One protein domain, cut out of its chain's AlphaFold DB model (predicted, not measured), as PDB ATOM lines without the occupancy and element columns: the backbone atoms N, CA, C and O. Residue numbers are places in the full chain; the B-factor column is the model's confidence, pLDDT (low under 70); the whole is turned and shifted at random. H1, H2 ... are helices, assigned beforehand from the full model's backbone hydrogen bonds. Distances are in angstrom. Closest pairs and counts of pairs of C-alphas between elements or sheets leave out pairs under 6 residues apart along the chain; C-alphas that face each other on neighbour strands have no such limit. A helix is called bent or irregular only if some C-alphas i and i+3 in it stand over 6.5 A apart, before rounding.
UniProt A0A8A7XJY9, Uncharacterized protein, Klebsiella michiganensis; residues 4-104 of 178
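AT A GLANCE: This is residues 4 to 104 of the 178 residues of an uncharacterized protein of Klebsiella michiganensis (UniProt A0A8A7XJY9). Helix H7 lies in the middle of an elongated helical body, with H1 side by side with it, H5 crossing it about perpendicularly and H2 packed on it at a steep tilt. At opposite ends of the long axis lie H6, which makes a corner with H5, and H4, which follows the short H3 and has few contacts; a long unnamed stretch, residues 41 to 60, joins H4 to H5. The printed part has 101 residues with seven named helices, H1 to H7 in order along the chain, and no named strand: all helix. It is compact, with a radius of gyration of the C-alphas of 14.4 A, and spans 41 by 27 by 25 A.

HOW THE PARTS SIT: H6, residues 71 to 82, and H4, residues 29 to 40, are the longest helices, with 12 residues each. With residues 73 to 77 alone, H6 touches H5, residues 61 to 69, only at the corner, about perpendicular at 77 degrees; the closest C-alphas, of Trp 68 and Arg 74, are 5.2 A apart. H5 touches the hub H7, residues 94 to 103, about perpendicular at 84 degrees, closest at the C-alphas of Thr 63 and Phe 96, 6.4 A. H1, residues 4 to 12, touches H7 at a shallow tilt of 28 degrees, the same way; the closest C-alphas, of Asn 5 and Ile 95, are 5.2 A apart. H1 and H6 are close but not clearly touching, with the C-alphas of Val 8 and Ile 73 at 7.6 A. H2, residues 15 to 21, touches H7 at a steep tilt of 49 degrees, the same way, closest at the C-alphas of Ser 18 and Ala 102, 5.8 A. H4 touches no helix; it is close but not clearly touching to H3, residues 23 to 26, with the C-alphas of Tyr 26 and Asn 38 at 6.9 A. Each O i to N i+4 pair is within hydrogen-bond range in H2, H5 and H7, against 4 of 5 in H1, 7 of 8 in H6 and 2 of 8 in H4, where 7 of 9 O i to N i+3 pairs are; H3 is too short for an O i to N i+4 pair.

IN THESE COORDINATES: H6 is 16.7 A from first to last C-alpha, H4 15.1 A, H7 13.8 A, H1 13.0 A, H5 12.4 A, H2 10.0 A and H3 5.2 A. H4 is irregular: C-alphas 30 and 33 are 9.1 A apart. H1 begins at C-alpha 4 (193.995, 145.032, 152.844), and H7 ends at C-alpha 103 (179.572, 152.675, 146.001).

THE WHOLE: The two C-alphas farthest apart, of Leu 29 and Arg 84, are 42.3 A apart. The printed part has no cut. The links H4 to H5, 20 residues, and H6 to H7, 11 residues, are long. The mean pLDDT of the printed part is 94.1, and no printed residue is under 70.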
ATOM      1  N   THR A   4     194.087 145.388 154.267       81.31
ATOM      2  CA  THR A   4     193.995 145.032 152.844       81.31
ATOM      3  C   THR A   4     192.685 145.492 152.215       81.31
ATOM      4  O   THR A   4     192.706 146.249 151.250       81.31
ATOM      5  N   ASN A   5     191.538 145.146 152.811       93.06
ATOM      6  CA  ASN A   5     190.241 145.513 152.234       93.06
ATOM      7  C   ASN A   5     190.043 147.030 152.172       93.06
ATOM      8  O   ASN A   5     189.542 147.552 151.185       93.06
ATOM      9  N   ALA A   6     190.400 147.750 153.241       93.25
ATOM     10  CA  ALA A   6     190.246 149.200 153.272       93.25
ATOM     11  C   ALA A   6     191.223 149.875 152.301       93.25
ATOM     12  O   ALA A   6     190.833 150.814 151.614       93.25
ATOM     13  N   SER A   7     192.463 149.393 152.220       92.75
ATOM     14  CA  SER A   7     193.469 149.885 151.281       92.75
ATOM     15  C   SER A   7     193.006 149.714 149.840       92.75
ATOM     16  O   SER A   7     192.962 150.716 149.136       92.75
ATOM     17  N   VAL A   8     192.558 148.514 149.447       94.94
ATOM     18  CA  VAL A   8     191.987 148.266 148.110       94.94
ATOM     19  C   VAL A   8     190.794 149.183 147.862       94.94
ATOM     20  O   VAL A   8     190.734 149.868 146.859       94.94
ATOM     21  N   ILE A   9     189.867 149.321 148.808       96.94
ATOM     22  CA  ILE A   9     188.703 150.198 148.600       96.94
ATOM     23  C   ILE A   9     189.099 151.662 148.384       96.94
ATOM     24  O   ILE A   9     188.459 152.363 147.604       96.94
ATOM     25  N   ASN A  10     190.160 152.138 149.033       96.56
ATOM     26  CA  ASN A  10     190.642 153.501 148.827       96.56
ATOM     27  C   ASN A  10     191.351 153.712 147.477       96.56
ATOM     28  O   ASN A  10     191.554 154.871 147.123       96.56
ATOM     29  N   THR A  11     191.716 152.661 146.729       95.62
ATOM     30  CA  THR A  11     192.239 152.820 145.356       95.62
ATOM     31  C   THR A  11     191.120 153.077 144.348       95.62
ATOM     32  O   THR A  11     191.346 153.772 143.367       95.62
ATOM     33  N   PHE A  12     189.908 152.579 144.615       96.75
ATOM     34  CA  PHE A  12     188.746 152.732 143.729       96.75
ATOM     35  C   PHE A  12     187.815 153.880 144.130       96.75
ATOM     36  O   PHE A  12     187.141 154.464 143.285       96.75
ATOM     37  N   PHE A  13     187.752 154.220 145.421       97.75
ATOM     38  CA  PHE A  13     186.769 155.171 145.930       97.75
ATOM     39  C   PHE A  13     187.411 156.324 146.696       97.75
ATOM     40  O   PHE A  13     188.028 156.146 147.749       97.75
ATOM     41  N   ASN A  14     187.121 157.550 146.254       97.81
ATOM     42  CA  ASN A  14     187.336 158.726 147.083       97.81
ATOM     43  C   ASN A  14     186.272 158.775 148.190       97.81
ATOM     44  O   ASN A  14     185.073 158.926 147.928       97.81
ATOM     45  N   ARG A  15     186.697 158.686 149.456       97.00
ATOM     46  CA  ARG A  15     185.780 158.679 150.608       97.00
ATOM     47  C   ARG A  15     184.877 159.910 150.662       97.00
ATOM     48  O   ARG A  15     183.694 159.781 150.979       97.00
ATOM     49  N   ARG A  16     185.422 161.105 150.425       96.25
ATOM     50  CA  ARG A  16     184.659 162.356 150.562       96.25
ATOM     51  C   ARG A  16     183.565 162.430 149.508       96.25
ATOM     52  O   ARG A  16     182.437 162.778 149.842       96.25
ATOM     53  N   GLU A  17     183.878 162.043 148.278       97.75
ATOM     54  CA  GLU A  17     182.901 161.982 147.191       97.75
ATOM     55  C   GLU A  17     181.843 160.910 147.435       97.75
ATOM     56  O   GLU A  17     180.654 161.191 147.311       97.75
ATOM     57  N   SER A  18     182.261 159.716 147.863       97.94
ATOM     58  CA  SER A  18     181.358 158.607 148.198       97.94
ATOM     59  C   SER A  18     180.340 159.016 149.265       97.94
ATOM     60  O   SER A  18     179.141 158.771 149.124       97.94
ATOM     61  N   ILE A  19     180.804 159.710 150.313       97.31
ATOM     62  CA  ILE A  19     179.941 160.238 151.375       97.31
ATOM     63  C   ILE A  19     179.075 161.388 150.868       97.31
ATOM     64  O   ILE A  19     177.895 161.421 151.198       97.31
ATOM     65  N   LYS A  20     179.616 162.316 150.067       97.19
ATOM     66  CA  LYS A  20     178.849 163.442 149.507       97.19
ATOM     67  C   LYS A  20     177.683 162.941 148.649       97.19
ATOM     68  O   LYS A  20     176.564 163.402 148.839       97.19
ATOM     69  N   LYS A  21     177.929 161.957 147.776       98.06
ATOM     70  CA  LYS A  21     176.909 161.318 146.926       98.06
ATOM     71  C   LYS A  21     175.847 160.561 147.734       98.06
ATOM     72  O   LYS A  21     174.722 160.420 147.275       98.06
ATOM     73  N   ASN A  22     176.183 160.099 148.942       97.94
ATOM     74  CA  ASN A  22     175.328 159.243 149.771       97.94
ATOM     75  C   ASN A  22     175.088 159.820 151.182       97.94
ATOM     76  O   ASN A  22     174.973 159.069 152.156       97.94
ATOM     77  N   ILE A  23     175.037 161.149 151.331       97.19
ATOM     78  CA  ILE A  23     175.100 161.812 152.647       97.19
ATOM     79  C   ILE A  23     173.963 161.382 153.585       97.19
ATOM     80  O   ILE A  23     174.200 161.080 154.757       97.19
ATOM     81  N   THR A  24     172.749 161.256 153.047       97.31
ATOM     82  CA  THR A  24     171.540 160.824 153.769       97.31
ATOM     83  C   THR A  24     171.626 159.376 154.245       97.31
ATOM     84  O   THR A  24     171.000 159.009 155.241       97.31
ATOM     85  N   LYS A  25     172.434 158.548 153.569       97.56
ATOM     86  CA  LYS A  25     172.699 157.165 153.961       97.56
ATOM     87  C   LYS A  25     173.781 157.084 155.031       97.56
ATOM     88  O   LYS A  25     173.624 156.334 155.988       97.56
ATOM     89  N   TYR A  26     174.861 157.857 154.921       97.06
ATOM     90  CA  TYR A  26     175.944 157.842 155.912       97.06
ATOM     91  C   TYR A  26     175.569 158.520 157.236       97.06
ATOM     92  O   TYR A  26     176.040 158.094 158.288       97.06
ATOM     93  N   TYR A  27     174.706 159.532 157.222       96.81
ATOM     94  CA  TYR A  27     174.303 160.270 158.426       96.81
ATOM     95  C   TYR A  27     172.818 160.078 158.749       96.81
ATOM     96  O   TYR A  27     172.110 161.020 159.084       96.81
ATOM     97  N   ASN A  28     172.349 158.835 158.652       97.44
ATOM     98  CA  ASN A  28     170.959 158.487 158.910       97.44
ATOM     99  C   ASN A  28     170.674 158.259 160.407       97.44
ATOM    100  O   ASN A  28     171.418 157.552 161.092       97.44
ATOM    101  N   LEU A  29     169.559 158.794 160.912       95.94
ATOM    102  CA  LEU A  29     169.163 158.655 162.318       95.94
ATOM    103  C   LEU A  29     168.767 157.225 162.711       95.94
ATOM    104  O   LEU A  29     168.868 156.878 163.888       95.94
ATOM    105  N   GLN A  30     168.408 156.359 161.754       95.94
ATOM    106  CA  GLN A  30     168.091 154.953 162.032       95.94
ATOM    107  C   GLN A  30     169.242 154.207 162.717       95.94
ATOM    108  O   GLN A  30     169.003 153.242 163.440       95.94
ATOM    109  N   TYR A  31     170.488 154.666 162.562       95.12
ATOM    110  CA  TYR A  31     171.636 154.084 163.254       95.12
ATOM    111  C   TYR A  31     171.620 154.292 164.776       95.12
ATOM    112  O   TYR A  31     172.416 153.667 165.485       95.12
ATOM    113  N   GLY A  32     170.765 155.175 165.303       94.62
ATOM    114  CA  GLY A  32     170.755 155.551 166.715       94.62
ATOM    115  C   GLY A  32     172.143 155.998 167.176       94.62
ATOM    116  O   GLY A  32     172.857 156.705 166.464       94.62
ATOM    117  N   ARG A  33     172.601 155.513 168.340       93.69
ATOM    118  CA  ARG A  33     173.928 155.867 168.888       93.69
ATOM    119  C   ARG A  33     175.109 155.552 167.959       93.69
ATOM    120  O   ARG A  33     176.172 156.148 168.119       93.69
ATOM    121  N   TYR A  34     174.950 154.634 167.001       92.81
ATOM    122  CA  TYR A  34     176.031 154.240 166.095       92.81
ATOM    123  C   TYR A  34     176.361 155.320 165.054       92.81
ATOM    124  O   TYR A  34     177.480 155.315 164.543       92.81
ATOM    125  N   ILE A  35     175.477 156.304 164.823       95.69
ATOM    126  CA  ILE A  35     175.776 157.459 163.956       95.69
ATOM    127  C   ILE A  35     177.003 158.245 164.445       95.69
ATOM    128  O   ILE A  35     177.767 158.774 163.636       95.69
ATOM    129  N   LYS A  36     177.267 158.245 165.763       94.56
ATOM    130  CA  LYS A  36     178.436 158.903 166.368       94.56
ATOM    131  C   LYS A  36     179.759 158.400 165.776       94.56
ATOM    132  O   LYS A  36     180.697 159.182 165.656       94.56
ATOM    133  N   LYS A  37     179.825 157.136 165.331       92.25
ATOM    134  CA  LYS A  37     181.005 156.575 164.644       92.25
ATOM    135  C   LYS A  37     181.242 157.221 163.274       92.25
ATOM    136  O   LYS A  37     182.384 157.440 162.890       92.25
ATOM    137  N   ASN A  38     180.180 157.574 162.553       94.12
ATOM    138  CA  ASN A  38     180.295 158.241 161.253       94.12
ATOM    139  C   ASN A  38     180.686 159.716 161.426       94.12
ATOM    140  O   ASN A  38     181.464 160.258 160.636       94.12
ATOM    141  N   ILE A  39     180.190 160.354 162.491       94.81
ATOM    142  CA  ILE A  39     180.545 161.731 162.859       94.81
ATOM    143  C   ILE A  39     182.015 161.814 163.277       94.81
ATOM    144  O   ILE A  39     182.747 162.641 162.734       94.81
ATOM    145  N   SER A  40     182.487 160.925 164.158       93.81
ATOM    146  CA  SER A  40     183.886 160.934 164.614       93.81
ATOM    147  C   SER A  40     184.883 160.706 163.475       93.81
ATOM    148  O   SER A  40     186.002 161.211 163.511       93.81
ATOM    149  N   LYS A  41     184.467 160.003 162.415       91.56
ATOM    150  CA  LYS A  41     185.281 159.772 161.218       91.56
ATOM    151  C   LYS A  41     185.107 160.832 160.129       91.56
ATOM    152  O   LYS A  41     185.768 160.723 159.101       91.56
ATOM    153  N   LYS A  42     184.284 161.875 160.309       90.12
ATOM    154  CA  LYS A  42     183.979 162.887 159.269       90.12
ATOM    155  C   LYS A  42     185.240 163.461 158.606       90.12
ATOM    156  O   LYS A  42     185.300 163.494 157.379       90.12
ATOM    157  N   LYS A  43     186.261 163.813 159.402       91.38
ATOM    158  CA  LYS A  43     187.526 164.416 158.935       91.38
ATOM    159  C   LYS A  43     188.510 163.432 158.278       91.38
ATOM    160  O   LYS A  43     189.491 163.880 157.693       91.38
ATOM    161  N   ALA A  44     188.272 162.119 158.338       93.31
ATOM    162  CA  ALA A  44     189.186 161.134 157.760       93.31
ATOM    163  C   ALA A  44     189.302 161.307 156.233       93.31
ATOM    164  O   ALA A  44     188.291 161.444 155.538       93.31
ATOM    165  N   ARG A  45     190.529 161.287 155.702       94.62
ATOM    166  CA  ARG A  45     190.764 161.374 154.249       94.62
ATOM    167  C   ARG A  45     190.322 160.098 153.532       94.62
ATOM    168  O   ARG A  45     189.626 160.183 152.530       94.62
ATOM    169  N   ASN A  46     190.648 158.952 154.121       96.06
ATOM    170  CA  ASN A  46     190.437 157.622 153.559       96.06
ATOM    171  C   ASN A  46     189.452 156.817 154.418       96.06
ATOM    172  O   ASN A  46     189.250 157.113 155.602       96.06
ATOM    173  N   PHE A  47     188.838 155.788 153.840       95.31
ATOM    174  CA  PHE A  47     188.119 154.775 154.603       95.31
ATOM    175  C   PHE A  47     189.113 153.999 155.470       95.31
ATOM    176  O   PHE A  47     190.025 153.363 154.955       95.31
ATOM    177  N   THR A  48     188.932 154.022 156.791       91.19
ATOM    178  CA  THR A  48     189.771 153.263 157.740       91.19
ATOM    179  C   THR A  48     189.181 151.887 158.070       91.19
ATOM    180  O   THR A  48     189.566 151.268 159.054       91.19
ATOM    181  N   GLY A  49     188.178 151.449 157.307       90.56
ATOM    182  CA  GLY A  49     187.298 150.328 157.625       90.56
ATOM    183  C   GLY A  49     185.882 150.776 157.990       90.56
ATOM    184  O   GLY A  49     185.605 151.965 158.166       90.56
ATOM    185  N   PHE A  50     184.981 149.803 158.099       91.69
ATOM    186  CA  PHE A  50     183.571 150.025 158.407       91.69
ATOM    187  C   PHE A  50     183.165 149.229 159.640       91.69
ATOM    188  O   PHE A  50     183.737 148.189 159.951       91.69
ATOM    189  N   PHE A  51     182.138 149.703 160.342       89.06
ATOM    190  CA  PHE A  51     181.626 149.005 161.514       89.06
ATOM    191  C   PHE A  51     181.087 147.618 161.123       89.06
ATOM    192  O   PHE A  51     180.168 147.525 160.306       89.06
ATOM    193  N   GLY A  52     181.671 146.553 161.675       84.94
ATOM    194  CA  GLY A  52     181.216 145.166 161.543       84.94
ATOM    195  C   GLY A  52     180.561 144.702 162.843       84.94
ATOM    196  O   GLY A  52     181.071 144.997 163.919       84.94
ATOM    197  N   ARG A  53     179.404 144.035 162.756       81.25
ATOM    198  CA  ARG A  53     178.623 143.610 163.932       81.25
ATOM    199  C   ARG A  53     178.707 142.125 164.260       81.25
ATOM    200  O   ARG A  53     177.938 141.697 165.104       81.25
ATOM    201  N   HIS A  54     179.616 141.382 163.625       87.75
ATOM    202  CA  HIS A  54     179.669 139.918 163.741       87.75
ATOM    203  C   HIS A  54     178.264 139.313 163.584       87.75
ATOM    204  O   HIS A  54     177.771 138.591 164.432       87.75
ATOM    205  N   LEU A  55     177.578 139.725 162.519       90.19
ATOM    206  CA  LEU A  55     176.263 139.235 162.121       90.19
ATOM    207  C   LEU A  55     176.284 138.982 160.614       90.19
ATOM    208  O   LEU A  55     177.044 139.685 159.922       90.19
ATOM    209  N   PRO A  56     175.432 138.076 160.103       88.31
ATOM    210  CA  PRO A  56     175.152 137.946 158.682       88.31
ATOM    211  C   PRO A  56     175.019 139.301 157.980       88.31
ATOM    212  O   PRO A  56     174.455 140.268 158.503       88.31
ATOM    213  N   GLN A  57     175.610 139.391 156.792       87.81
ATOM    214  CA  GLN A  57     175.601 140.600 155.978       87.81
ATOM    215  C   GLN A  57     174.884 140.304 154.662       87.81
ATOM    216  O   GLN A  57     175.167 139.275 154.050       87.81
ATOM    217  N   PRO A  58     173.986 141.192 154.206       88.56
ATOM    218  CA  PRO A  58     173.391 141.050 152.891       88.56
ATOM    219  C   PRO A  58     174.454 141.312 151.821       88.56
ATOM    220  O   PRO A  58     175.213 142.285 151.904       88.56
ATOM    221  N   PHE A  59     174.481 140.455 150.808       93.31
ATOM    222  CA  PHE A  59     175.388 140.567 149.677       93.31
ATOM    223  C   PHE A  59     174.626 140.477 148.354       93.31
ATOM    224  O   PHE A  59     173.729 139.651 148.208       93.31
ATOM    225  N   LEU A  60     175.001 141.313 147.383       95.69
ATOM    226  CA  LEU A  60     174.499 141.240 146.015       95.69
ATOM    227  C   LEU A  60     175.472 140.432 145.157       95.69
ATOM    228  O   LEU A  60     176.661 140.750 145.131       95.69
ATOM    229  N   LYS A  61     174.962 139.455 144.396       96.81
ATOM    230  CA  LYS A  61     175.762 138.709 143.406       96.81
ATOM    231  C   LYS A  61     176.445 139.648 142.407       96.81
ATOM    232  O   LYS A  61     177.636 139.511 142.166       96.81
ATOM    233  N   SER A  62     175.741 140.690 141.968       97.81
ATOM    234  CA  SER A  62     176.287 141.701 141.057       97.81
ATOM    235  C   SER A  62     177.499 142.451 141.611       97.81
ATOM    236  O   SER A  62     178.351 142.886 140.850       97.81
ATOM    237  N   THR A  63     177.622 142.600 142.935       97.50
ATOM    238  CA  THR A  63     178.827 143.204 143.531       97.50
ATOM    239  C   THR A  63     179.989 142.223 143.580       97.50
ATOM    240  O   THR A  63     181.135 142.645 143.499       97.50
ATOM    241  N   PHE A  64     179.723 140.920 143.685       97.25
ATOM    242  CA  PHE A  64     180.777 139.922 143.516       97.25
ATOM    243  C   PHE A  64     181.295 139.962 142.082       97.25
ATOM    244  O   PHE A  64     182.496 140.107 141.894       97.25
ATOM    245  N   GLU A  65     180.399 139.908 141.098       98.06
ATOM    246  CA  GLU A  65     180.744 139.983 139.673       98.06
ATOM    247  C   GLU A  65     181.554 141.248 139.351       98.06
ATOM    248  O   GLU A  65     182.629 141.151 138.770       98.06
ATOM    249  N   GLU A  66     181.100 142.417 139.813       97.88
ATOM    250  CA  GLU A  66     181.805 143.692 139.630       97.88
ATOM    251  C   GLU A  66     183.215 143.665 140.238       97.88
ATOM    252  O   GLU A  66     184.193 143.961 139.555       97.88
ATOM    253  N   VAL A  67     183.351 143.253 141.501       97.38
ATOM    254  CA  VAL A  67     184.656 143.206 142.177       97.38
ATOM    255  C   VAL A  67     185.605 142.207 141.506       97.38
ATOM    256  O   VAL A  67     186.794 142.490 141.391       97.38
ATOM    257  N   TRP A  68     185.099 141.061 141.043       97.06
ATOM    258  CA  TRP A  68     185.892 140.065 140.312       97.06
ATOM    259  C   TRP A  68     186.254 140.501 138.889       97.06
ATOM    260  O   TRP A  68     187.216 139.971 138.338       97.06
ATOM    261  N   SER A  69     185.516 141.447 138.302       97.94
ATOM    262  CA  SER A  69     185.797 141.969 136.960       97.94
ATOM    263  C   SER A  69     186.963 142.961 136.913       97.94
ATOM    264  O   SER A  69     187.514 143.197 135.843       97.94
ATOM    265  N   HIS A  70     187.367 143.521 138.060       97.12
ATOM    266  CA  HIS A  70     188.550 144.376 138.160       97.12
ATOM    267  C   HIS A  70     189.823 143.535 138.235       97.12
ATOM    268  O   HIS A  70     190.060 142.857 139.239       97.12
ATOM    269  N   ASP A  71     190.660 143.613 137.200       94.19
ATOM    270  CA  ASP A  71     191.906 142.848 137.104       94.19
ATOM    271  C   ASP A  71     192.825 143.064 138.314       94.19
ATOM    272  O   ASP A  71     193.337 142.095 138.878       94.19
ATOM    273  N   GLU A  72     192.941 144.301 138.809       88.25
ATOM    274  CA  GLU A  72     193.809 144.633 139.945       88.25
ATOM    275  C   GLU A  72     193.363 143.962 141.254       88.25
ATOM    276  O   GLU A  72     194.181 143.693 142.136       88.25
ATOM    277  N   ILE A  73     192.062 143.689 141.407       94.12
ATOM    278  CA  ILE A  73     191.507 143.012 142.589       94.12
ATOM    279  C   ILE A  73     191.491 141.498 142.376       94.12
ATOM    280  O   ILE A  73     191.754 140.741 143.317       94.12
ATOM    281  N   ARG A  74     191.196 141.054 141.149       95.25
ATOM    282  CA  ARG A  74     191.104 139.646 140.756       95.25
ATOM    283  C   ARG A  74     192.373 138.883 141.110       95.25
ATOM    284  O   ARG A  74     192.278 137.827 141.732       95.25
ATOM    285  N   ASP A  75     193.545 139.440 140.823       93.19
ATOM    286  CA  ASP A  75     194.821 138.798 141.156       93.19
ATOM    287  C   ASP A  75     195.001 138.602 142.667       93.19
ATOM    288  O   ASP A  75     195.430 137.537 143.128       93.19
ATOM    289  N   ILE A  76     194.598 139.593 143.470       93.69
ATOM    290  CA  ILE A  76     194.649 139.511 144.935       93.69
ATOM    291  C   ILE A  76     193.665 138.449 145.439       93.69
ATOM    292  O   ILE A  76     194.004 137.682 146.345       93.69
ATOM    293  N   LEU A  77     192.465 138.364 144.860       95.12
ATOM    294  CA  LEU A  77     191.461 137.358 145.212       95.12
ATOM    295  C   LEU A  77     191.920 135.939 144.856       95.12
ATOM    296  O   LEU A  77     191.811 135.049 145.698       95.12
ATOM    297  N   VAL A  78     192.503 135.732 143.670       95.38
ATOM    298  CA  VAL A  78     193.063 134.437 143.243       95.38
ATOM    299  C   VAL A  78     194.230 134.022 144.136       95.38
ATOM    300  O   VAL A  78     194.334 132.861 144.536       95.38
ATOM    301  N   ARG A  79     195.117 134.957 144.486       93.38
ATOM    302  CA  ARG A  79     196.194 134.683 145.443       93.38
ATOM    303  C   ARG A  79     195.627 134.328 146.815       93.38
ATOM    304  O   ARG A  79     196.067 133.355 147.420       93.38
ATOM    305  N   THR A  80     194.645 135.093 147.286       94.38
ATOM    306  CA  THR A  80     193.968 134.862 148.567       94.38
ATOM    307  C   THR A  80     193.350 133.467 148.618       94.38
ATOM    308  O   THR A  80     193.562 132.755 149.593       94.38
ATOM    309  N   SER A  81     192.646 133.039 147.566       94.00
ATOM    310  CA  SER A  81     191.994 131.723 147.519       94.00
ATOM    311  C   SER A  81     192.979 130.556 147.451       94.00
ATOM    312  O   SER A  81     192.622 129.435 147.793       94.00
ATOM    313  N   LYS A  82     194.212 130.802 146.998       94.75
ATOM    314  CA  LYS A  82     195.304 129.816 146.981       94.75
ATOM    315  C   LYS A  82     196.135 129.830 148.269       94.75
ATOM    316  O   LYS A  82     196.995 128.967 148.442       94.75
ATOM    317  N   SER A  83     195.915 130.799 149.159       93.88
ATOM    318  CA  SER A  83     196.694 130.936 150.385       93.88
ATOM    319  C   SER A  83     196.257 129.904 151.419       93.88
ATOM    320  O   SER A  83     195.095 129.864 151.813       93.88
ATOM    321  N   ARG A  84     197.202 129.084 151.893       94.19
ATOM    322  CA  ARG A  84     196.941 128.112 152.971       94.19
ATOM    323  C   ARG A  84     196.760 128.792 154.326       94.19
ATOM    324  O   ARG A  84     195.922 128.379 155.116       94.19
ATOM    325  N   PHE A  85     197.539 129.842 154.573       92.56
ATOM    326  CA  PHE A  85     197.493 130.630 155.801       92.56
ATOM    327  C   PHE A  85     197.194 132.083 155.469       92.56
ATOM    328  O   PHE A  85     197.635 132.596 154.440       92.56
ATOM    329  N   ARG A  86     196.440 132.754 156.343       86.38
ATOM    330  CA  ARG A  86     196.113 134.163 156.141       86.38
ATOM    331  C   ARG A  86     197.366 135.023 156.307       86.38
ATOM    332  O   ARG A  86     197.938 135.068 157.393       86.38
ATOM    333  N   ASP A  87     197.724 135.759 155.265       87.44
ATOM    334  CA  ASP A  87     198.733 136.816 155.302       87.44
ATOM    335  C   ASP A  87     198.088 138.220 155.327       87.44
ATOM    336  O   ASP A  87     196.868 138.387 155.216       87.44
ATOM    337  N   GLY A  88     198.912 139.256 155.504       85.31
ATOM    338  CA  GLY A  88     198.462 140.656 155.525       85.31
ATOM    339  C   GLY A  88     198.008 141.211 154.167       85.31
ATOM    340  O   GLY A  88     197.511 142.334 154.110       85.31
ATOM    341  N   TYR A  89     198.161 140.455 153.082       86.44
ATOM    342  CA  TYR A  89     197.731 140.809 151.728       86.44
ATOM    343  C   TYR A  89     196.459 140.066 151.313       86.44
ATOM    344  O   TYR A  89     195.902 140.349 150.254       86.44
ATOM    345  N   ASN A  90     195.979 139.133 152.131       92.81
ATOM    346  CA  ASN A  90     194.761 138.404 151.848       92.81
ATOM    347  C   ASN A  90     193.526 139.277 152.067       92.81
ATOM    348  O   ASN A  90     193.323 139.881 153.126       92.81
ATOM    349  N   LEU A  91     192.662 139.295 151.056       94.06
ATOM    350  CA  LEU A  91     191.331 139.868 151.176       94.06
ATOM    351  C   LEU A  91     190.419 138.911 151.945       94.06
ATOM    352  O   LEU A  91     190.714 137.738 152.165       94.06
ATOM    353  N   ASN A  92     189.279 139.420 152.387       92.06
ATOM    354  CA  ASN A  92     188.229 138.577 152.945       92.06
ATOM    355  C   ASN A  92     186.860 139.092 152.496       92.06
ATOM    356  O   ASN A  92     186.767 140.103 151.800       92.06
ATOM    357  N   GLN A  93     185.789 138.430 152.927       91.88
ATOM    358  CA  GLN A  93     184.415 138.728 152.522       91.88
ATOM    359  C   GLN A  93     183.993 140.192 152.738       91.88
ATOM    360  O   GLN A  93     183.051 140.673 152.106       91.88
ATOM    361  N   TYR A  94     184.681 140.942 153.607       93.50
ATOM    362  CA  TYR A  94     184.395 142.358 153.800       93.50
ATOM    363  C   TYR A  94     184.760 143.233 152.599       93.50
ATOM    364  O   TYR A  94     184.242 144.344 152.546       93.50
ATOM    365  N   ILE A  95     185.564 142.769 151.631       95.81
ATOM    366  CA  ILE A  95     185.842 143.547 150.414       95.81
ATOM    367  C   ILE A  95     184.543 143.894 149.672       95.81
ATOM    368  O   ILE A  95     184.284 145.066 149.414       95.81
ATOM    369  N   PHE A  96     183.653 142.918 149.478       96.50
ATOM    370  CA  PHE A  96     182.359 143.115 148.815       96.50
ATOM    371  C   PHE A  96     181.435 144.022 149.632       96.50
ATOM    372  O   PHE A  96     180.734 144.879 149.100       96.50
ATOM    373  N   ARG A  97     181.460 143.891 150.965       95.25
ATOM    374  CA  ARG A  97     180.673 144.765 151.844       95.25
ATOM    375  C   ARG A  97     181.176 146.199 151.776       95.25
ATOM    376  O   ARG A  97     180.379 147.131 151.760       95.25
ATOM    377  N   TYR A  98     182.488 146.389 151.782       96.50
ATOM    378  CA  TYR A  98     183.076 147.716 151.710       96.50
ATOM    379  C   TYR A  98     182.812 148.337 150.341       96.50
ATOM    380  O   TYR A  98     182.527 149.529 150.290       96.50
ATOM    381  N   TRP A  99     182.797 147.528 149.277       97.81
ATOM    382  CA  TRP A  99     182.385 147.949 147.942       97.81
ATOM    383  C   TRP A  99     180.944 148.452 147.933       97.81
ATOM    384  O   TRP A  99     180.697 149.570 147.487       97.81
ATOM    385  N   HIS A 100     179.992 147.709 148.516       96.81
ATOM    386  CA  HIS A 100     178.609 148.183 148.664       96.81
ATOM    387  C   HIS A 100     178.536 149.528 149.390       96.81
ATOM    388  O   HIS A 100     177.826 150.440 148.967       96.81
ATOM    389  N   LEU A 101     179.264 149.656 150.501       96.50
ATOM    390  CA  LEU A 101     179.228 150.860 151.323       96.50
ATOM    391  C   LEU A 101     179.840 152.054 150.584       96.50
ATOM    392  O   LEU A 101     179.228 153.116 150.561       96.50
ATOM    393  N   ALA A 102     181.004 151.885 149.954       97.62
ATOM    394  CA  ALA A 102     181.692 152.948 149.228       97.62
ATOM    395  C   ALA A 102     180.951 153.365 147.944       97.62
ATOM    396  O   ALA A 102     180.816 154.557 147.679       97.62
ATOM    397  N   SER A 103     180.380 152.409 147.205       97.50
ATOM    398  CA  SER A 103     179.572 152.675 146.001       97.50
ATOM    399  C   SER A 103     178.165 153.209 146.299       97.50
ATOM    400  O   SER A 103     177.481 153.683 145.395       97.50
ATOM    401  N   GLY A 104     177.704 153.159 147.554       96.88
ATOM    402  CA  GLY A 104     176.357 153.599 147.930       96.88
ATOM    403  C   GLY A 104     175.257 152.546 147.744       96.88
ATOM    404  O   GLY A 104     174.082 152.852 147.974       96.88
TER     405      GLY A 104